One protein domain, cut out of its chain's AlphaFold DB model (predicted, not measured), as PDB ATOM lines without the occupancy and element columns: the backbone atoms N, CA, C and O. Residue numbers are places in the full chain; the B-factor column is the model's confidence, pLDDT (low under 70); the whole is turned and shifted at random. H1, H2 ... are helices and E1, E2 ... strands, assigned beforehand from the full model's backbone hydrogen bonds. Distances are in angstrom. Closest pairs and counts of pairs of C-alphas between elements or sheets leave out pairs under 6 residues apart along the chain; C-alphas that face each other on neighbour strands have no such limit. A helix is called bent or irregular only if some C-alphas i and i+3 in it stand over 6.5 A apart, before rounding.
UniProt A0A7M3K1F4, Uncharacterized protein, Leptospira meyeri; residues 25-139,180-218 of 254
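What this domain is: This is residues 25 to 139 and 180 to 218 of the 254 residues of an uncharacterized protein of Leptospira meyeri (UniProt A0A7M3K1F4). A small closed barrel of seven strands is the core, and on one flank its long, bent strand E7 also pairs with E8, which in turn pairs with E9. Helices H1, H4 and H5 gather at one end of the barrel, with H5 reaching outward, while the hairpin E4 and E5 reaches away past the opposite end. The printed part has 154 residues with five named helices and eleven named strands, in the order H1 E1 E2 E3 E4 E5 E6 E7 E8 H2 E9 H3 H4 E10 E11 H5; round the ring run E1 E6 E7 E3 E2 E10 E11 and back to E1, with antiparallel neighbours throughout. The class is mixed, helices and strands. The whole is compact, with a radius of gyration of the C-alphas of 15.2 A and spans of 52 by 38 by 32 A.

Where its parts are: H1, residues 25 to 30, begins at C-alpha 25 at (201.648, 210.983, 215.344). E1 is residues 31 to 37, 19.7 A long. E2, residues 39 to 46, is 19.1 A long and bends by 67 degrees at residue 42; E3, residues 49 to 56, is 16.3 A long and bends by 94 degrees at residue 52. E3 runs on into E4, residues 58 to 61, and E5, residues 64 to 66, runs on into E6, residues 69 to 74. E7, residues 77 to 89, is the longest strand at 28.7 A; it bends by 89 degrees at residue 80 and ends at C-alpha 89 at (183.075, 184.921, 209.234). E8, residues 91 to 98, is 23.5 A long. H2 is residues 122 to 127, E9 residues 129 to 132, and H3 residues 133 to 137. H4, residues 185 to 189, is irregular, with C-alphas 186 and 189 7.3 A apart. E10, residues 190 to 196, is 19.7 A long and E11, residues 200 to 206, is 19.9 A long. H5, residues 207 to 216, is 14.3 A long and ends at C-alpha 216 at (212.276, 207.401, 211.734).

How they stand to each other: In the barrel, E1 has E6 on one side, with N 35 and O 71 at 2.9 A, and E11 on the other side, with N 34 and O 202 at 2.9 A. E6, E7 and E8 form a meander, each strand the antiparallel neighbour of the one before. The pairing of E7 is staggered: E6 and E3 lie on one side of it, with N 70 and O 81 at 2.8 A and N 56 and O 85 at 2.7 A, and E8 lies on the other side, with N 84 and O 95 at 2.9 A. E8 pairs on with E9, N 131 and O 94 being 2.8 A apart. The hairpin E2 and E3 has N 51 and O 44 at 2.7 A; E2 and E10 have N 45 and O 192 at 2.7 A; the hairpin E10 and E11 has N 193 and O 203 at 2.8 A. The hairpin E4 and E5 has N 66 and O 58 at 2.8 A. H1 is on the barrel, outside it, at a height of 5.7 A over the sheet. H1 and H5 touch, closest at the C-alphas of Ile 30 and Glu 209, 5.3 A; they run opposite ways at a steep tilt of 37 degrees, only just past shallow. H4 and H5 touch, closest at the C-alphas of Trp 189 and Val 207, 5.5 A. H2 is on the barrel, its closest approach to E8 being the C-alphas of Ala 124 and Ser 98, 5.7 A. H3 is on the barrel, outside it, at a height of 8.5 A. Each O i to N i+4 pair is within hydrogen-bond range in H1, H2 and H5; H3 has 0 of 1, with 2 of 2 O i to N i+3 pairs within range, and H4 has 0 of 1, with 1 of 2.

The domain as a whole: The two C-alphas farthest apart are those of Met 62 and Thr 218, 54.3 A. Residues 140 to 179 are not printed, and C-alphas 139 and 180 are 13.7 A apart across the cut. The link from E8 to H2, residues 99 to 121, is long. The mean pLDDT of the printed part is 86.7, with residues 59 to 67 under 70.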
ATOM      1  N   ASN A  25     202.712 211.466 216.214       86.81
ATOM      2  CA  ASN A  25     201.648 210.983 215.344       86.81
ATOM      3  C   ASN A  25     201.797 209.479 215.085       86.81
ATOM      4  O   ASN A  25     200.833 208.761 215.358       86.81
ATOM      5  N   ASP A  26     202.987 209.013 214.704       85.06
ATOM      6  CA  ASP A  26     203.250 207.591 214.431       85.06
ATOM      7  C   ASP A  26     202.996 206.768 215.692       85.06
ATOM      8  O   ASP A  26     202.264 205.782 215.672       85.06
ATOM      9  N   PHE A  27     203.483 207.239 216.850       88.81
ATOM     10  CA  PHE A  27     203.235 206.575 218.131       88.81
ATOM     11  C   PHE A  27     201.737 206.411 218.440       88.81
ATOM     12  O   PHE A  27     201.312 205.375 218.956       88.81
ATOM     13  N   GLN A  28     200.920 207.419 218.120       89.81
ATOM     14  CA  GLN A  28     199.466 207.349 218.293       89.81
ATOM     15  C   GLN A  28     198.791 206.390 217.306       89.81
ATOM     16  O   GLN A  28     197.685 205.926 217.591       89.81
ATOM     17  N   ASP A  29     199.422 206.097 216.169       86.62
ATOM     18  CA  ASP A  29     198.925 205.152 215.169       86.62
ATOM     19  C   ASP A  29     199.295 203.696 215.457       86.62
ATOM     20  O   ASP A  29     198.601 202.792 214.982       86.62
ATOM     21  N   ILE A  30     200.317 203.460 216.288       92.69
ATOM     22  CA  ILE A  30     200.720 202.114 216.721       92.69
ATOM     23  C   ILE A  30     199.597 201.425 217.491       92.69
ATOM     24  O   ILE A  30     199.349 200.241 217.290       92.69
ATOM     25  N   VAL A  31     198.937 202.128 218.410       94.00
ATOM     26  CA  VAL A  31     198.020 201.501 219.367       94.00
ATOM     27  C   VAL A  31     196.595 201.975 219.136       94.00
ATOM     28  O   VAL A  31     196.315 203.166 219.060       94.00
ATOM     29  N   THR A  32     195.667 201.024 219.102       94.25
ATOM     30  CA  THR A  32     194.232 201.296 219.154       94.25
ATOM     31  C   THR A  32     193.661 200.764 220.463       94.25
ATOM     32  O   THR A  32     193.840 199.597 220.796       94.25
ATOM     33  N   VAL A  33     192.950 201.609 221.204       96.62
ATOM     34  CA  VAL A  33     192.186 201.232 222.398       96.62
ATOM     35  C   VAL A  33     190.866 201.980 222.369       96.62
ATOM     36  O   VAL A  33     190.850 203.205 222.297       96.62
ATOM     37  N   GLY A  34     189.755 201.261 222.455       95.81
ATOM     38  CA  GLY A  34     188.429 201.850 222.368       95.81
ATOM     39  C   GLY A  34     187.398 201.124 223.211       95.81
ATOM     40  O   GLY A  34     187.394 199.899 223.256       95.81
ATOM     41  N   ALA A  35     186.506 201.881 223.840       96.19
ATOM     42  CA  ALA A  35     185.243 201.370 224.356       96.19
ATOM     43  C   ALA A  35     184.134 201.758 223.372       96.19
ATOM     44  O   ALA A  35     184.006 202.937 223.038       96.19
ATOM     45  N   GLU A  36     183.366 200.784 222.886       93.44
ATOM     46  CA  GLU A  36     182.414 200.952 221.782       93.44
ATOM     47  C   GLU A  36     181.011 200.458 222.174       93.44
ATOM     48  O   GLU A  36     180.859 199.424 222.828       93.44
ATOM     49  N   THR A  37     179.972 201.196 221.769       91.06
ATOM     50  CA  THR A  37     178.556 200.878 222.013       91.06
ATOM     51  C   THR A  37     177.666 201.293 220.823       91.06
ATOM     52  O   THR A  37     177.885 202.345 220.216       91.06
ATOM     53  N   PRO A  38     176.617 200.523 220.476       91.50
ATOM     54  CA  PRO A  38     176.392 199.135 220.863       91.50
ATOM     55  C   PRO A  38     177.322 198.170 220.097       91.50
ATOM     56  O   PRO A  38     177.576 198.372 218.906       91.50
ATOM     57  N   MET A  39     177.800 197.114 220.762       92.00
ATOM     58  CA  MET A  39     178.618 196.040 220.180       92.00
ATOM     59  C   MET A  39     178.185 194.661 220.693       92.00
ATOM     60  O   MET A  39     178.059 194.457 221.899       92.00
ATOM     61  N   TYR A  40     178.053 193.703 219.773       93.88
ATOM     62  CA  TYR A  40     177.709 192.310 220.045       93.88
ATOM     63  C   TYR A  40     178.627 191.348 219.299       93.88
ATOM     64  O   TYR A  40     178.829 191.486 218.092       93.88
ATOM     65  N   GLY A  41     179.104 190.323 219.998       95.94
ATOM     66  CA  GLY A  41     179.947 189.269 219.450       95.94
ATOM     67  C   GLY A  41     181.436 189.567 219.604       95.94
ATOM     68  O   GLY A  41     181.829 190.367 220.449       95.94
ATOM     69  N   ALA A  42     182.267 188.892 218.817       97.38
ATOM     70  CA  ALA A  42     183.713 189.057 218.825       97.38
ATOM     71  C   ALA A  42     184.317 188.800 217.442       97.38
ATOM     72  O   ALA A  42     183.864 187.921 216.699       97.38
ATOM     73  N   ALA A  43     185.367 189.542 217.109       97.00
ATOM     74  CA  ALA A  43     186.147 189.336 215.899       97.00
ATOM     75  C   ALA A  43     187.627 189.649 216.132       97.00
ATOM     76  O   ALA A  43     187.997 190.484 216.956       97.00
ATOM     77  N   VAL A  44     188.469 188.982 215.353       96.75
ATOM     78  CA  VAL A  44     189.879 189.331 215.183       96.75
ATOM     79  C   VAL A  44     190.046 189.829 213.758       96.75
ATOM     80  O   VAL A  44     189.505 189.238 212.827       96.75
ATOM     81  N   LYS A  45     190.772 190.919 213.564       93.12
ATOM     82  CA  LYS A  45     191.040 191.514 212.260       93.12
ATOM     83  C   LYS A  45     192.543 191.623 212.061       93.12
ATOM     84  O   LYS A  45     193.241 192.121 212.933       93.12
ATOM     85  N   VAL A  46     193.026 191.154 210.916       93.38
ATOM     86  CA  VAL A  46     194.419 191.302 210.482       93.38
ATOM     87  C   VAL A  46     194.406 192.091 209.178       93.38
ATOM     88  O   VAL A  46     193.931 191.615 208.143       93.38
ATOM     89  N   GLY A  47     194.854 193.336 209.253       89.31
ATOM     90  CA  GLY A  47     194.714 194.330 208.204       89.31
ATOM     91  C   GLY A  47     193.244 194.510 207.798       89.31
ATOM     92  O   GLY A  47     192.393 194.780 208.643       89.31
ATOM     93  N   PRO A  48     192.902 194.344 206.512       88.19
ATOM     94  CA  PRO A  48     191.529 194.465 206.031       88.19
ATOM     95  C   PRO A  48     190.687 193.194 206.222       88.19
ATOM     96  O   PRO A  48     189.505 193.213 205.875       88.19
ATOM     97  N   LEU A  49     191.270 192.088 206.709       91.06
ATOM     98  CA  LEU A  49     190.600 190.791 206.819       91.06
ATOM     99  C   LEU A  49     190.095 190.554 208.251       91.06
ATOM    100  O   LEU A  49     190.895 190.240 209.134       91.06
ATOM    101  N   PRO A  50     188.783 190.661 208.503       92.62
ATOM    102  CA  PRO A  50     188.190 190.246 209.763       92.62
ATOM    103  C   PRO A  50     187.855 188.752 209.750       92.62
ATOM    104  O   PRO A  50     187.547 188.169 208.710       92.62
ATOM    105  N   ILE A  51     187.861 188.153 210.932       95.06
ATOM    106  CA  ILE A  51     187.445 186.781 211.192       95.06
ATOM    107  C   ILE A  51     186.638 186.795 212.488       95.06
ATOM    108  O   ILE A  51     187.164 187.112 213.555       95.06
ATOM    109  N   GLY A  52     185.355 186.449 212.407       95.56
ATOM    110  CA  GLY A  52     184.515 186.266 213.590       95.56
ATOM    111  C   GLY A  52     183.053 186.601 213.356       95.56
ATOM    112  O   GLY A  52     182.547 186.521 212.239       95.56
ATOM    113  N   PHE A  53     182.369 186.971 214.429       96.44
ATOM    114  CA  PHE A  53     180.971 187.378 214.401       96.44
ATOM    115  C   PHE A  53     180.843 188.631 215.243       96.44
ATOM    116  O   PHE A  53     180.848 188.537 216.465       96.44
ATOM    117  N   VAL A  54     180.760 189.795 214.603       94.81
ATOM    118  CA  VAL A  54     180.611 191.066 215.316       94.81
ATOM    119  C   VAL A  54     179.561 191.936 214.646       94.81
ATOM    120  O   VAL A  54     179.518 192.063 213.421       94.81
ATOM    121  N   PHE A  55     178.724 192.545 215.470       93.00
ATOM    122  CA  PHE A  55     177.726 193.523 215.077       93.00
ATOM    123  C   PHE A  55     177.945 194.755 215.942       93.00
ATOM    124  O   PHE A  55     177.741 194.723 217.154       93.00
ATOM    125  N   GLN A  56     178.400 195.828 215.319       90.25
ATOM    126  CA  GLN A  56     178.690 197.099 215.952       90.25
ATOM    127  C   GLN A  56     177.957 198.208 215.206       90.25
ATOM    128  O   GLN A  56     178.059 198.320 213.981       90.25
ATOM    129  N   GLY A  57     177.240 199.038 215.957       83.94
ATOM    130  CA  GLY A  57     176.290 199.998 215.395       83.94
ATOM    131  C   GLY A  57     174.972 199.340 214.965       83.94
ATOM    132  O   GLY A  57     174.872 198.119 214.841       83.94
ATOM    133  N   GLY A  58     173.925 200.146 214.780       73.25
ATOM    134  CA  GLY A  58     172.562 199.638 214.593       73.25
ATOM    135  C   GLY A  58     171.504 200.698 214.882       73.25
ATOM    136  O   GLY A  58     171.732 201.877 214.647       73.25
ATOM    137  N   GLU A  59     170.342 200.296 215.383       62.38
ATOM    138  CA  GLU A  59     169.343 201.230 215.908       62.38
ATOM    139  C   GLU A  59     169.495 201.312 217.430       62.38
ATOM    140  O   GLU A  59     169.348 200.300 218.111       62.38
ATOM    141  N   SER A  60     169.848 202.485 217.969       56.22
ATOM    142  CA  SER A  60     169.895 202.690 219.430       56.22
ATOM    143  C   SER A  60     168.500 202.914 220.018       56.22
ATOM    144  O   SER A  60     168.253 202.578 221.174       56.22
ATOM    145  N   GLU A  61     167.572 203.398 219.192       56.75
ATOM    146  CA  GLU A  61     166.134 203.480 219.442       56.75
ATOM    147  C   GLU A  61     165.394 203.029 218.174       56.75
ATOM    148  O   GLU A  61     165.907 203.213 217.070       56.75
ATOM    149  N   MET A  62     164.184 202.476 218.310       46.34
ATOM    150  CA  MET A  62     163.373 202.027 217.169       46.34
ATOM    151  C   MET A  62     163.200 203.169 216.151       46.34
ATOM    152  O   MET A  62     162.607 204.203 216.461       46.34
ATOM    153  N   GLY A  63     163.745 202.998 214.942       52.28
ATOM    154  CA  GLY A  63     163.707 204.007 213.876       52.28
ATOM    155  C   GLY A  63     164.830 205.057 213.896       52.28
ATOM    156  O   GLY A  63     164.917 205.849 212.954       52.28
ATOM    157  N   LYS A  64     165.729 205.062 214.894       59.03
ATOM    158  CA  LYS A  64     166.948 205.894 214.897       59.03
ATOM    159  C   LYS A  64     168.183 205.036 214.655       59.03
ATOM    160  O   LYS A  64     168.687 204.374 215.559       59.03
ATOM    161  N   LYS A  65     168.713 205.106 213.433       63.19
ATOM    162  CA  LYS A  65     170.019 204.530 213.092       63.19
ATOM    163  C   LYS A  65     171.126 205.298 213.813       63.19
ATOM    164  O   LYS A  65     171.359 206.466 213.516       63.19
ATOM    165  N   ASP A  66     171.817 204.626 214.720       67.44
ATOM    166  CA  ASP A  66     173.029 205.103 215.373       67.44
ATOM    167  C   ASP A  66     174.231 204.407 214.736       67.44
ATOM    168  O   ASP A  66     174.288 203.182 214.598       67.44
ATOM    169  N   LEU A  67     175.233 205.186 214.355       69.69
ATOM    170  CA  LEU A  67     176.385 204.694 213.593       69.69
ATOM    171  C   LEU A  67     177.382 203.878 214.428       69.69
ATOM    172  O   LEU A  67     178.496 203.637 213.974       69.69
ATOM    173  N   GLY A  68     176.991 203.467 215.638       81.69
ATOM    174  CA  GLY A  68     177.908 203.005 216.671       81.69
ATOM    175  C   GLY A  68     178.808 204.151 217.130       81.69
ATOM    176  O   GLY A  68     179.260 204.987 216.343       81.69
ATOM    177  N   ARG A  69     179.039 204.242 218.435       89.19
ATOM    178  CA  ARG A  69     179.885 205.275 219.034       89.19
ATOM    179  C   ARG A  69     181.001 204.601 219.797       89.19
ATOM    180  O   ARG A  69     180.804 203.546 220.393       89.19
ATOM    181  N   GLY A  70     182.166 205.218 219.769       91.12
ATOM    182  CA  GLY A  70     183.298 204.785 220.556       91.12
ATOM    183  C   GLY A  70     184.012 205.961 221.188       91.12
ATOM    184  O   GLY A  70     183.938 207.090 220.704       91.12
ATOM    185  N   LEU A  71     184.695 205.677 222.290       93.69
ATOM    186  CA  LEU A  71     185.607 206.589 222.962       93.69
ATOM    187  C   LEU A  71     186.949 205.884 223.128       93.69
ATOM    188  O   LEU A  71     187.002 204.747 223.600       93.69
ATOM    189  N   GLY A  72     188.031 206.559 222.759       94.00
ATOM    190  CA  GLY A  72     189.384 206.067 222.994       94.00
ATOM    191  C   GLY A  72     190.387 206.570 221.968       94.00
ATOM    192  O   GLY A  72     190.156 207.574 221.300       94.00
ATOM    193  N   LEU A  73     191.511 205.868 221.867       93.00
ATOM    194  CA  LEU A  73     192.553 206.098 220.877       93.00
ATOM    195  C   LEU A  73     192.301 205.190 219.672       93.00
ATOM    196  O   LEU A  73     192.444 203.973 219.772       93.00
ATOM    197  N   ARG A  74     191.915 205.765 218.536       89.88
ATOM    198  CA  ARG A  74     191.739 205.030 217.277       89.88
ATOM    199  C   ARG A  74     191.992 205.976 216.117       89.88
ATOM    200  O   ARG A  74     191.586 207.131 216.166       89.88
ATOM    201  N   GLY A  75     192.651 205.508 215.064       84.62
ATOM    202  CA  GLY A  75     192.912 206.387 213.926       84.62
ATOM    203  C   GLY A  75     194.005 207.437 214.193       84.62
ATOM    204  O   GLY A  75     193.970 208.506 213.588       84.62
ATOM    205  N   GLY A  76     194.885 207.214 215.175       85.50
ATOM    206  CA  GLY A  76     195.884 208.206 215.592       85.50
ATOM    207  C   GLY A  76     195.319 209.387 216.377       85.50
ATOM    208  O   GLY A  76     196.017 210.380 216.572       85.50
ATOM    209  N   GLN A  77     194.057 209.316 216.806       86.81
ATOM    210  CA  GLN A  77     193.390 210.375 217.551       86.81
ATOM    211  C   GLN A  77     192.735 209.825 218.808       86.81
ATOM    212  O   GLN A  77     192.099 208.771 218.793       86.81
ATOM    213  N   PHE A  78     192.896 210.561 219.905       90.56
ATOM    214  CA  PHE A  78     192.180 210.295 221.141       90.56
ATOM    215  C   PHE A  78     190.890 211.109 221.164       90.56
ATOM    216  O   PHE A  78     190.928 212.334 221.041       90.56
ATOM    217  N   GLY A  79     189.757 210.444 221.357       91.25
ATOM    218  CA  GLY A  79     188.476 211.118 221.488       91.25
ATOM    219  C   GLY A  79     187.298 210.224 221.151       91.25
ATOM    220  O   GLY A  79     187.380 208.995 221.185       91.25
ATOM    221  N   THR A  80     186.176 210.869 220.855       90.88
ATOM    222  CA  THR A  80     184.981 210.191 220.365       90.88
ATOM    223  C   THR A  80     185.093 209.948 218.870       90.88
ATOM    224  O   THR A  80     185.509 210.827 218.114       90.88
ATOM    225  N   TYR A  81     184.655 208.779 218.440       91.00
ATOM    226  CA  TYR A  81     184.590 208.411 217.036       91.00
ATOM    227  C   TYR A  81     183.335 207.585 216.780       91.00
ATOM    228  O   TYR A  81     182.663 207.111 217.701       91.00
ATOM    229  N   HIS A  82     183.031 207.395 215.506       90.81
ATOM    230  CA  HIS A  82     181.952 206.530 215.071       90.81
ATOM    231  C   HIS A  82     182.519 205.324 214.349       90.81
ATOM    232  O   HIS A  82     183.422 205.431 213.512       90.81
ATOM    233  N   SER A  83     181.977 204.161 214.685       90.19
ATOM    234  CA  SER A  83     182.364 202.922 214.041       90.19
ATOM    235  C   SER A  83     181.180 201.983 213.955       90.19
ATOM    236  O   SER A  83     180.562 201.629 214.958       90.19
ATOM    237  N   GLN A  84     180.909 201.573 212.722       91.25
ATOM    238  CA  GLN A  84     179.917 200.573 212.391       91.25
ATOM    239  C   GLN A  84     180.645 199.388 211.780       91.25
ATOM    240  O   GLN A  84     181.417 199.555 210.834       91.25
ATOM    241  N   GLN A  85     180.394 198.197 212.298       92.31
ATOM    242  CA  GLN A  85     181.058 196.988 211.846       92.31
ATOM    243  C   GLN A  85     180.056 195.843 211.792       92.31
ATOM    244  O   GLN A  85     179.338 195.575 212.747       92.31
ATOM    245  N   LEU A  86     180.020 195.149 210.665       93.38
ATOM    246  CA  LEU A  86     179.278 193.911 210.494       93.38
ATOM    247  C   LEU A  86     180.266 192.864 210.004       93.38
ATOM    248  O   LEU A  86     180.777 193.001 208.897       93.38
ATOM    249  N   VAL A  87     180.534 191.842 210.811       94.56
ATOM    250  CA  VAL A  87     181.405 190.711 210.466       94.56
ATOM    251  C   VAL A  87     180.618 189.423 210.642       94.56
ATOM    252  O   VAL A  87     180.074 189.164 211.714       94.56
ATOM    253  N   PHE A  88     180.592 188.607 209.592       94.25
ATOM    254  CA  PHE A  88     180.076 187.242 209.622       94.25
ATOM    255  C   PHE A  88     181.080 186.317 208.929       94.25
ATOM    256  O   PHE A  88     181.188 186.296 207.699       94.25
ATOM    257  N   GLY A  89     181.877 185.599 209.719       92.88
ATOM    258  CA  GLY A  89     183.075 184.921 209.234       92.88
ATOM    259  C   GLY A  89     184.071 185.943 208.685       92.88
ATOM    260  O   GLY A  89     184.645 186.707 209.451       92.88
ATOM    261  N   ILE A  90     184.227 185.967 207.359       90.81
ATOM    262  CA  ILE A  90     185.090 186.899 206.606       90.81
ATOM    263  C   ILE A  90     184.298 187.946 205.801       90.81
ATOM    264  O   ILE A  90     184.868 188.737 205.048       90.81
ATOM    265  N   LEU A  91     182.966 187.914 205.893       91.50
ATOM    266  CA  LEU A  91     182.063 188.756 205.114       91.50
ATOM    267  C   LEU A  91     181.530 189.928 205.936       91.50
ATOM    268  O   LEU A  91     181.558 189.919 207.164       91.50
ATOM    269  N   GLY A  92     181.006 190.927 205.222       90.50
ATOM    270  CA  GLY A  92     180.366 192.108 205.792       90.50
ATOM    271  C   GLY A  92     181.070 193.406 205.404       90.50
ATOM    272  O   GLY A  92     181.522 193.566 204.263       90.50
ATOM    273  N   GLY A  93     181.140 194.353 206.334       91.06
ATOM    274  CA  GLY A  93     181.783 195.639 206.099       91.06
ATOM    275  C   GLY A  93     182.026 196.438 207.369       91.06
ATOM    276  O   GLY A  93     181.555 196.092 208.452       91.06
ATOM    277  N   GLU A  94     182.769 197.522 207.206       90.75
ATOM    278  CA  GLU A  94     183.108 198.457 208.271       90.75
ATOM    279  C   GLU A  94     183.027 199.886 207.739       90.75
ATOM    280  O   GLU A  94     183.401 200.170 206.597       90.75
ATOM    281  N   SER A  95     182.559 200.798 208.577       89.88
ATOM    282  CA  SER A  95     182.775 202.226 208.405       89.88
ATOM    283  C   SER A  95     183.330 202.814 209.685       89.88
ATOM    284  O   SER A  95     182.844 202.514 210.774       89.88
ATOM    285  N   PHE A  96     184.325 203.672 209.533       90.81
ATOM    286  CA  PHE A  96     184.989 204.366 210.618       90.81
ATOM    287  C   PHE A  96     185.155 205.834 210.242       90.81
ATOM    288  O   PHE A  96     185.606 206.149 209.137       90.81
ATOM    289  N   HIS A  97     184.815 206.726 211.167       88.50
ATOM    290  CA  HIS A  97     185.222 208.120 211.088       88.50
ATOM    291  C   HIS A  97     185.554 208.659 212.476       88.50
ATOM    292  O   HIS A  97     184.816 208.440 213.440       88.50
ATOM    293  N   SER A  98     186.684 209.353 212.563       85.94
ATOM    294  CA  SER A  98     187.137 209.997 213.793       85.94
ATOM    295  C   SER A  98     186.603 211.420 213.879       85.94
ATOM    296  O   SER A  98     186.448 212.074 212.852       85.94
ATOM    297  N   GLY A  99     186.362 211.908 215.095       81.62
ATOM    298  CA  GLY A  99     186.002 213.299 215.341       81.62
ATOM    299  C   GLY A  99     184.554 213.659 215.009       81.62
ATOM    300  O   GLY A  99     183.723 212.820 214.644       81.62
ATOM    301  N   LEU A 100     184.250 214.945 215.186       81.62
ATOM    302  CA  LEU A 100     182.930 215.506 214.922       81.62
ATOM    303  C   LEU A 100     182.774 215.824 213.428       81.62
ATOM    304  O   LEU A 100     183.668 216.449 212.847       81.62
ATOM    305  N   PRO A 101     181.650 215.430 212.804       84.31
ATOM    306  CA  PRO A 101     181.386 215.760 211.413       84.31
ATOM    307  C   PRO A 101     181.139 217.264 211.253       84.31
ATOM    308  O   PRO A 101     180.484 217.896 212.086       84.31
ATOM    309  N   LEU A 102     181.635 217.830 210.156       87.06
ATOM    310  CA  LEU A 102     181.302 219.184 209.737       87.06
ATOM    311  C   LEU A 102     179.828 219.250 209.337       87.06
ATOM    312  O   LEU A 102     179.291 218.332 208.711       87.06
ATOM    313  N   LEU A 103     179.182 220.354 209.698       87.06
ATOM    314  CA  LEU A 103     177.782 220.609 209.393       87.06
ATOM    315  C   LEU A 103     177.676 221.673 208.298       87.06
ATOM    316  O   LEU A 103     178.387 222.674 208.330       87.06
ATOM    317  N   ASP A 104     176.778 221.456 207.345       87.00
ATOM    318  CA  ASP A 104     176.347 222.466 206.378       87.00
ATOM    319  C   ASP A 104     175.509 223.552 207.084       87.00
ATOM    320  O   ASP A 104     175.019 223.351 208.199       87.00
ATOM    321  N   ALA A 105     175.251 224.682 206.420       87.88
ATOM    322  CA  ALA A 105     174.421 225.780 206.933       87.88
ATOM    323  C   ALA A 105     173.006 225.332 207.364       87.88
ATOM    324  O   ALA A 105     172.341 226.002 208.149       87.88
ATOM    325  N   LYS A 106     172.550 224.178 206.861       87.19
ATOM    326  CA  LYS A 106     171.267 223.539 207.194       87.19
ATOM    327  C   LYS A 106     171.341 222.559 208.376       87.19
ATOM    328  O   LYS A 106     170.340 221.921 208.682       87.19
ATOM    329  N   GLY A 107     172.509 222.388 208.999       83.88
ATOM    330  CA  GLY A 107     172.738 221.434 210.091       83.88
ATOM    331  C   GLY A 107     172.911 219.974 209.648       83.88
ATOM    332  O   GLY A 107     172.949 219.083 210.492       83.88
ATOM    333  N   ASN A 108     173.019 219.711 208.342       84.88
ATOM    334  CA  ASN A 108     173.256 218.368 207.801       84.88
ATOM    335  C   ASN A 108     174.750 218.047 207.762       84.88
ATOM    336  O   ASN A 108     175.566 218.947 207.595       84.88
ATOM    337  N   TRP A 109     175.115 216.771 207.849       84.56
ATOM    338  CA  TRP A 109     176.515 216.360 207.757       84.56
ATOM    339  C   TRP A 109     177.071 216.603 206.356       84.56
ATOM    340  O   TRP A 109     176.505 216.131 205.369       84.56
ATOM    341  N   LEU A 110     178.209 217.287 206.283       84.44
ATOM    342  CA  LEU A 110     179.008 217.374 205.070       84.44
ATOM    343  C   LEU A 110     179.637 216.005 204.811       84.44
ATOM    344  O   LEU A 110     180.443 215.511 205.599       84.44
ATOM    345  N   VAL A 111     179.229 215.382 203.712       83.94
ATOM    346  CA  VAL A 111     179.664 214.045 203.302       83.94
ATOM    347  C   VAL A 111     180.376 214.106 201.962       83.94
ATOM    348  O   VAL A 111     179.965 214.823 201.053       83.94
ATOM    349  N   ASP A 112     181.428 213.307 201.839       83.25
ATOM    350  CA  ASP A 112     182.120 213.073 200.574       83.25
ATOM    351  C   ASP A 112     181.255 212.229 199.605       83.25
ATOM    352  O   ASP A 112     180.248 211.629 199.997       83.25
ATOM    353  N   LYS A 113     181.676 212.101 198.340       80.81
ATOM    354  CA  LYS A 113     181.091 211.247 197.287       80.81
ATOM    355  C   LYS A 113     180.825 209.810 197.737       80.81
ATOM    356  O   LYS A 113     179.933 209.151 197.206       80.81
ATOM    357  N   LYS A 114     181.594 209.308 198.708       77.25
ATOM    358  CA  LYS A 114     181.447 207.959 199.289       77.25
ATOM    359  C   LYS A 114     180.424 207.879 200.431       77.25
ATOM    360  O   LYS A 114     180.203 206.796 200.983       77.25
ATOM    361  N   GLY A 115     179.806 209.000 200.804       79.75
ATOM    362  CA  GLY A 115     178.892 209.108 201.941       79.75
ATOM    363  C   GLY A 115     179.601 208.984 203.292       79.75
ATOM    364  O   GLY A 115     179.012 208.456 204.234       79.75
ATOM    365  N   ILE A 116     180.876 209.382 203.365       83.81
ATOM    366  CA  ILE A 116     181.673 209.414 204.600       83.81
ATOM    367  C   ILE A 116     181.703 210.866 205.088       83.81
ATOM    368  O   ILE A 116     182.021 211.740 204.277       83.81
ATOM    369  N   PRO A 117     181.395 211.146 206.367       85.81
ATOM    370  CA  PRO A 117     181.446 212.504 206.889       85.81
ATOM    371  C   PRO A 117     182.852 213.112 206.810       85.81
ATOM    372  O   PRO A 117     183.863 212.423 207.011       85.81
ATOM    373  N   LEU A 118     182.897 214.406 206.510       86.06
ATOM    374  CA  LEU A 118     184.102 215.222 206.544       86.06
ATOM    375  C   LEU A 118     184.280 215.827 207.933       86.06
ATOM    376  O   LEU A 118     183.316 216.236 208.575       86.06
ATOM    377  N   THR A 119     185.526 215.903 208.377       85.44
ATOM    378  CA  THR A 119     185.933 216.550 209.627       85.44
ATOM    379  C   THR A 119     186.798 217.769 209.345       85.44
ATOM    380  O   THR A 119     187.334 217.907 208.248       85.44
ATOM    381  N   SER A 120     186.956 218.650 210.335       84.69
ATOM    382  CA  SER A 120     187.885 219.785 210.240       84.69
ATOM    383  C   SER A 120     189.349 219.346 210.151       84.69
ATOM    384  O   SER A 120     190.160 220.050 209.561       84.69
ATOM    385  N   ASP A 121     189.687 218.192 210.727       83.62
ATOM    386  CA  ASP A 121     191.039 217.641 210.696       83.62
ATOM    387  C   ASP A 121     191.271 216.806 209.422       83.62
ATOM    388  O   ASP A 121     190.557 215.830 209.157       83.62
ATOM    389  N   GLU A 122     192.282 217.185 208.639       82.00
ATOM    390  CA  GLU A 122     192.714 216.489 207.423       82.00
ATOM    391  C   GLU A 122     193.232 215.070 207.709       82.00
ATOM    392  O   GLU A 122     192.886 214.136 206.981       82.00
ATOM    393  N   ARG A 123     193.973 214.863 208.808       81.50
ATOM    394  CA  ARG A 123     194.501 213.540 209.192       81.50
ATOM    395  C   ARG A 123     193.365 212.590 209.560       81.50
ATOM    396  O   ARG A 123     193.365 211.430 209.141       81.50
ATOM    397  N   ALA A 124     192.353 213.092 210.271       83.75
ATOM    398  CA  ALA A 124     191.125 212.336 210.525       83.75
ATOM    399  C   ALA A 124     190.405 211.992 209.219       83.75
ATOM    400  O   ALA A 124     189.856 210.891 209.082       83.75
ATOM    401  N   ASN A 125     190.427 212.903 208.240       84.56
ATOM    402  CA  ASN A 125     189.786 212.660 206.963       84.56
ATOM    403  C   ASN A 125     190.433 211.492 206.220       84.56
ATOM    404  O   ASN A 125     189.716 210.540 205.911       84.56
ATOM    405  N   VAL A 126     191.755 211.512 206.046       84.06
ATOM    406  CA  VAL A 126     192.529 210.459 205.360       84.06
ATOM    407  C   VAL A 126     192.376 209.086 206.027       84.06
ATOM    408  O   VAL A 126     192.411 208.051 205.363       84.06
ATOM    409  N   LYS A 127     192.153 209.056 207.344       85.56
ATOM    410  CA  LYS A 127     192.017 207.813 208.123       85.56
ATOM    411  C   LYS A 127     190.590 207.319 208.272       85.56
ATOM    412  O   LYS A 127     190.378 206.185 208.692       85.56
ATOM    413  N   SER A 128     189.607 208.140 207.927       88.19
ATOM    414  CA  SER A 128     188.207 207.727 207.889       88.19
ATOM    415  C   SER A 128     187.935 206.920 206.626       88.19
ATOM    416  O   SER A 128     188.322 207.315 205.527       88.19
ATOM    417  N   TYR A 129     187.213 205.815 206.757       89.50
ATOM    418  CA  TYR A 129     186.963 204.921 205.636       89.50
ATOM    419  C   TYR A 129     185.610 204.226 205.716       89.50
ATOM    420  O   TYR A 129     184.968 204.132 206.761       89.50
ATOM    421  N   LYS A 130     185.189 203.698 204.568       89.25
ATOM    422  CA  LYS A 130     184.038 202.809 204.434       89.25
ATOM    423  C   LYS A 130     184.410 201.692 203.480       89.25
ATOM    424  O   LYS A 130     184.725 201.941 202.317       89.25
ATOM    425  N   MET A 131     184.360 200.464 203.970       88.81
ATOM    426  CA  MET A 131     184.786 199.291 203.225       88.81
ATOM    427  C   MET A 131     183.768 198.162 203.331       88.81
ATOM    428  O   MET A 131     183.124 197.957 204.358       88.81
ATOM    429  N   ARG A 132     183.655 197.387 202.254       89.06
ATOM    430  CA  ARG A 132     183.071 196.046 202.293       89.06
ATOM    431  C   ARG A 132     184.235 195.073 202.214       89.06
ATOM    432  O   ARG A 132     185.088 195.236 201.346       89.06
ATOM    433  N   TYR A 133     184.291 194.064 203.075       88.12
ATOM    434  CA  TYR A 133     185.482 193.202 203.125       88.12
ATOM    435  C   TYR A 133     185.732 192.492 201.789       88.12
ATOM    436  O   TYR A 133     186.859 192.446 201.305       88.12
ATOM    437  N   TYR A 134     184.670 192.076 201.094       83.38
ATOM    438  CA  TYR A 134     184.793 191.478 199.763       83.38
ATOM    439  C   TYR A 134     185.329 192.445 198.690       83.38
ATOM    440  O   TYR A 134     186.047 192.013 197.792       83.38
ATOM    441  N   SER A 135     185.034 193.752 198.773       82.06
ATOM    442  CA  SER A 135     185.526 194.713 197.769       82.06
ATOM    443  C   SER A 135     187.033 194.941 197.851       82.06
ATOM    444  O   SER A 135     187.613 195.482 196.917       82.06
ATOM    445  N   TYR A 136     187.668 194.541 198.957       77.75
ATOM    446  CA  TYR A 136     189.123 194.540 199.056       77.75
ATOM    447  C   TYR A 136     189.747 193.466 198.152       77.75
ATOM    448  O   TYR A 136     190.732 193.721 197.468       77.75
ATOM    449  N   ILE A 137     189.136 192.279 198.105       77.12
ATOM    450  CA  ILE A 137     189.605 191.152 197.286       77.12
ATOM    451  C   ILE A 137     189.167 191.334 195.827       77.12
ATOM    452  O   ILE A 137     189.905 191.006 194.897       77.12
ATOM    453  N   TYR A 138     187.969 191.882 195.618       83.19
ATOM    454  CA  TYR A 138     187.386 192.086 194.300       83.19
ATOM    455  C   TYR A 138     187.137 193.568 194.013       83.19
ATOM    456  O   TYR A 138     186.079 194.121 194.321       83.19
ATOM    457  N   ASP A 139     188.118 194.191 193.363       84.00
ATOM    458  CA  ASP A 139     188.028 195.545 192.820       84.00
ATOM    459  C   ASP A 139     187.803 195.491 191.294       84.00
ATOM    460  O   ASP A 139     188.718 195.112 190.548       84.00
ATOM    461  N   PRO A 180     190.412 207.384 201.499       73.19
ATOM    462  CA  PRO A 180     190.949 206.226 200.808       73.19
ATOM    463  C   PRO A 180     189.834 205.432 200.116       73.19
ATOM    464  O   PRO A 180     188.646 205.509 200.448       73.19
ATOM    465  N   PHE A 181     190.210 204.659 199.100       74.44
ATOM    466  CA  PHE A 181     189.328 203.645 198.538       74.44
ATOM    467  C   PHE A 181     189.472 202.358 199.354       74.44
ATOM    468  O   PHE A 181     190.504 201.696 199.287       74.44
ATOM    469  N   GLY A 182     188.430 201.982 200.097       81.31
ATOM    470  CA  GLY A 182     188.472 200.786 200.935       81.31
ATOM    471  C   GLY A 182     189.242 201.032 202.229       81.31
ATOM    472  O   GLY A 182     188.882 201.937 202.971       81.31
ATOM    473  N   TYR A 183     190.242 200.203 202.524       81.25
ATOM    474  CA  TYR A 183     190.988 200.263 203.783       81.25
ATOM    475  C   TYR A 183     192.207 201.193 203.661       81.25
ATOM    476  O   TYR A 183     192.903 201.107 202.645       81.25
ATOM    477  N   PRO A 184     192.481 202.082 204.636       82.88
ATOM    478  CA  PRO A 184     193.621 202.988 204.550       82.88
ATOM    479  C   PRO A 184     194.947 202.205 204.520       82.88
ATOM    480  O   PRO A 184     195.102 201.277 205.319       82.88
ATOM    481  N   PRO A 185     195.910 202.569 203.649       79.62
ATOM    482  CA  PRO A 185     197.175 201.847 203.514       79.62
ATOM    483  C   PRO A 185     197.926 201.663 204.836       79.62
ATOM    484  O   PRO A 185     198.324 200.534 205.127       79.62
ATOM    485  N   GLY A 186     198.012 202.714 205.662       76.06
ATOM    486  CA  GLY A 186     198.681 202.677 206.969       76.06
ATOM    487  C   GLY A 186     198.118 201.617 207.919       76.06
ATOM    488  O   GLY A 186     198.862 201.021 208.684       76.06
ATOM    489  N   TYR A 187     196.834 201.252 207.807       81.44
ATOM    490  CA  TYR A 187     196.240 200.211 208.652       81.44
ATOM    491  C   TYR A 187     196.386 198.789 208.110       81.44
ATOM    492  O   TYR A 187     195.984 197.845 208.785       81.44
ATOM    493  N   SER A 188     196.978 198.585 206.930       84.31
ATOM    494  CA  SER A 188     197.039 197.261 206.280       84.31
ATOM    495  C   SER A 188     197.743 196.184 207.114       84.31
ATOM    496  O   SER A 188     197.507 195.001 206.887       84.31
ATOM    497  N   TRP A 189     198.563 196.583 208.089       88.19
ATOM    498  CA  TRP A 189     199.294 195.706 209.010       88.19
ATOM    499  C   TRP A 189     198.795 195.810 210.458       88.19
ATOM    500  O   TRP A 189     199.520 195.496 211.403       88.19
ATOM    501  N   ASN A 190     197.554 196.259 210.642       92.31
ATOM    502  CA  ASN A 190     196.929 196.369 211.949       92.31
ATOM    503  C   ASN A 190     196.313 195.036 212.385       92.31
ATOM    504  O   ASN A 190     195.530 194.436 211.653       92.31
ATOM    505  N   VAL A 191     196.648 194.580 213.586       95.25
ATOM    506  CA  VAL A 191     195.982 193.458 214.245       95.25
ATOM    507  C   VAL A 191     195.030 194.020 215.292       95.25
ATOM    508  O   VAL A 191     195.478 194.568 216.293       95.25
ATOM    509  N   GLU A 192     193.725 193.861 215.084       95.50
ATOM    510  CA  GLU A 192     192.674 194.313 215.999       95.50
ATOM    511  C   GLU A 192     191.888 193.131 216.572       95.50
ATOM    512  O   GLU A 192     191.547 192.185 215.868       95.50
ATOM    513  N   VAL A 193     191.532 193.215 217.847       96.94
ATOM    514  CA  VAL A 193     190.606 192.315 218.531       96.94
ATOM    515  C   VAL A 193     189.448 193.147 219.064       96.94
ATOM    516  O   VAL A 193     189.654 194.166 219.728       96.94
ATOM    517  N   THR A 194     188.227 192.707 218.779       96.25
ATOM    518  CA  THR A 194     186.991 193.325 219.265       96.25
ATOM    519  C   THR A 194     186.104 192.286 219.926       96.25
ATOM    520  O   THR A 194     185.986 191.164 219.435       96.25
ATOM    521  N   ALA A 195     185.471 192.650 221.040       97.25
ATOM    522  CA  ALA A 195     184.471 191.811 221.690       97.25
ATOM    523  C   ALA A 195     183.499 192.638 222.543       97.25
ATOM    524  O   ALA A 195     183.916 193.585 223.212       97.25
ATOM    525  N   GLY A 196     182.219 192.256 222.563       95.69
ATOM    526  CA  GLY A 196     181.184 192.917 223.359       95.69
ATOM    527  C   GLY A 196     179.845 192.175 223.384       95.69
ATOM    528  O   GLY A 196     179.584 191.299 222.565       95.69
ATOM    529  N   VAL A 197     178.989 192.526 224.346       91.56
ATOM    530  CA  VAL A 197     177.599 192.015 224.463       91.56
ATOM    531  C   VAL A 197     176.570 193.156 224.479       91.56
ATOM    532  O   VAL A 197     175.386 192.921 224.310       91.56
ATOM    533  N   TYR A 198     177.007 194.399 224.676       89.50
ATOM    534  CA  TYR A 198     176.234 195.628 224.451       89.50
ATOM    535  C   TYR A 198     177.212 196.798 224.449       89.50
ATOM    536  O   TYR A 198     177.271 197.581 223.509       89.50
ATOM    537  N   GLY A 199     178.053 196.854 225.481       91.62
ATOM    538  CA  GLY A 199     179.350 197.507 225.410       91.62
ATOM    539  C   GLY A 199     180.410 196.507 224.987       91.62
ATOM    540  O   GLY A 199     180.324 195.319 225.319       91.62
ATOM    541  N   GLY A 200     181.390 196.998 224.246       94.25
ATOM    542  CA  GLY A 200     182.539 196.227 223.828       94.25
ATOM    543  C   GLY A 200     183.830 197.009 223.954       94.25
ATOM    544  O   GLY A 200     183.837 198.231 224.116       94.25
ATOM    545  N   ALA A 201     184.925 196.269 223.893       96.62
ATOM    546  CA  ALA A 201     186.261 196.821 223.832       96.62
ATOM    547  C   ALA A 201     186.889 196.481 222.482       96.62
ATOM    548  O   ALA A 201     186.675 195.397 221.929       96.62
ATOM    549  N   ARG A 202     187.695 197.412 221.985       96.31
ATOM    550  CA  ARG A 202     188.563 197.247 220.827       96.31
ATOM    551  C   ARG A 202     189.994 197.481 221.262       96.31
ATOM    552  O   ARG A 202     190.296 198.515 221.856       96.31
ATOM    553  N   LEU A 203     190.861 196.539 220.931       97.19
ATOM    554  CA  LEU A 203     192.300 196.647 221.119       97.19
ATOM    555  C   LEU A 203     192.965 196.379 219.779       97.19
ATOM    556  O   LEU A 203     192.587 195.435 219.094       97.19
ATOM    557  N   GLY A 204     193.932 197.198 219.393       95.38
ATOM    558  CA  GLY A 204     194.638 197.041 218.134       95.38
ATOM    559  C   GLY A 204     196.093 197.441 218.223       95.38
ATOM    560  O   GLY A 204     196.467 198.278 219.047       95.38
ATOM    561  N   PHE A 205     196.893 196.832 217.361       95.75
ATOM    562  CA  PHE A 205     198.307 197.119 217.225       95.75
ATOM    563  C   PHE A 205     198.685 197.178 215.748       95.75
ATOM    564  O   PHE A 205     198.530 196.197 215.016       95.75
ATOM    565  N   ASN A 206     199.196 198.323 215.310       93.81
ATOM    566  CA  ASN A 206     199.652 198.546 213.954       93.81
ATOM    567  C   ASN A 206     201.152 198.291 213.838       93.81
ATOM    568  O   ASN A 206     201.981 199.084 214.283       93.81
ATOM    569  N   VAL A 207     201.493 197.154 213.233       91.88
ATOM    570  CA  VAL A 207     202.881 196.703 213.125       91.88
ATOM    571  C   VAL A 207     203.684 197.604 212.188       91.88
ATOM    572  O   VAL A 207     204.838 197.895 212.486       91.88
ATOM    573  N   ALA A 208     203.087 198.071 211.087       89.06
ATOM    574  CA  ALA A 208     203.787 198.923 210.125       89.06
ATOM    575  C   ALA A 208     204.168 200.276 210.742       89.06
ATOM    576  O   ALA A 208     205.319 200.680 210.636       89.06
ATOM    577  N   GLU A 209     203.242 200.900 211.469       87.56
ATOM    578  CA  GLU A 209     203.478 202.160 212.193       87.56
ATOM    579  C   GLU A 209     204.507 201.985 213.314       87.56
ATOM    580  O   GLU A 209     205.313 202.869 213.578       87.56
ATOM    581  N   ALA A 210     204.534 200.818 213.972       89.81
ATOM    582  CA  ALA A 210     205.548 200.534 214.984       89.81
ATOM    583  C   ALA A 210     206.953 200.471 214.374       89.81
ATOM    584  O   ALA A 210     207.909 200.969 214.970       89.81
ATOM    585  N   PHE A 211     207.081 199.876 213.185       88.88
ATOM    586  CA  PHE A 211     208.336 199.893 212.440       88.88
ATOM    587  C   PHE A 211     208.683 201.293 211.943       88.88
ATOM    588  O   PHE A 211     209.840 201.680 212.088       88.88
ATOM    589  N   ASP A 212     207.718 202.053 211.420       84.12
ATOM    590  CA  ASP A 212     207.971 203.427 210.979       84.12
ATOM    591  C   ASP A 212     208.438 204.317 212.134       84.12
ATOM    592  O   ASP A 212     209.472 204.980 212.043       84.12
ATOM    593  N   PHE A 213     207.773 204.233 213.290       87.06
ATOM    594  CA  PHE A 213     208.173 204.935 214.504       87.06
ATOM    595  C   PHE A 213     209.628 204.632 214.892       87.06
ATOM    596  O   PHE A 213     210.397 205.559 215.160       87.06
ATOM    597  N   LEU A 214     210.017 203.349 214.892       86.38
ATOM    598  CA  LEU A 214     211.382 202.908 215.206       86.38
ATOM    599  C   LEU A 214     212.401 203.375 214.158       86.38
ATOM    600  O   LEU A 214     213.495 203.813 214.521       86.38
ATOM    601  N   LEU A 215     212.060 203.286 212.872       84.50
ATOM    602  CA  LEU A 215     212.952 203.632 211.768       84.50
ATOM    603  C   LEU A 215     213.089 205.135 211.555       84.50
ATOM    604  O   LEU A 215     214.168 205.573 211.154       84.50
ATOM    605  N   GLY A 216     212.102 205.958 211.894       76.31
ATOM    606  CA  GLY A 216     212.276 207.401 211.734       76.31
ATOM    607  C   GLY A 216     213.192 208.029 212.784       76.31
ATOM    608  O   GLY A 216     213.697 209.120 212.537       76.31
ATOM    609  N   PHE A 217     213.586 207.315 213.854       78.50
ATOM    610  CA  PHE A 217     214.785 207.695 214.631       78.50
ATOM    611  C   PHE A 217     216.077 207.635 213.800       78.50
ATOM    612  O   PHE A 217     217.067 208.280 214.139       78.50
ATOM    613  N   THR A 218     216.064 206.881 212.700       77.56
ATOM    614  CA  THR A 218     217.142 206.800 211.706       77.56
ATOM    615  C   THR A 218     216.871 207.652 210.464       77.56
ATOM    616  O   THR A 218     217.612 207.546 209.491       77.56
TER     617      THR A 218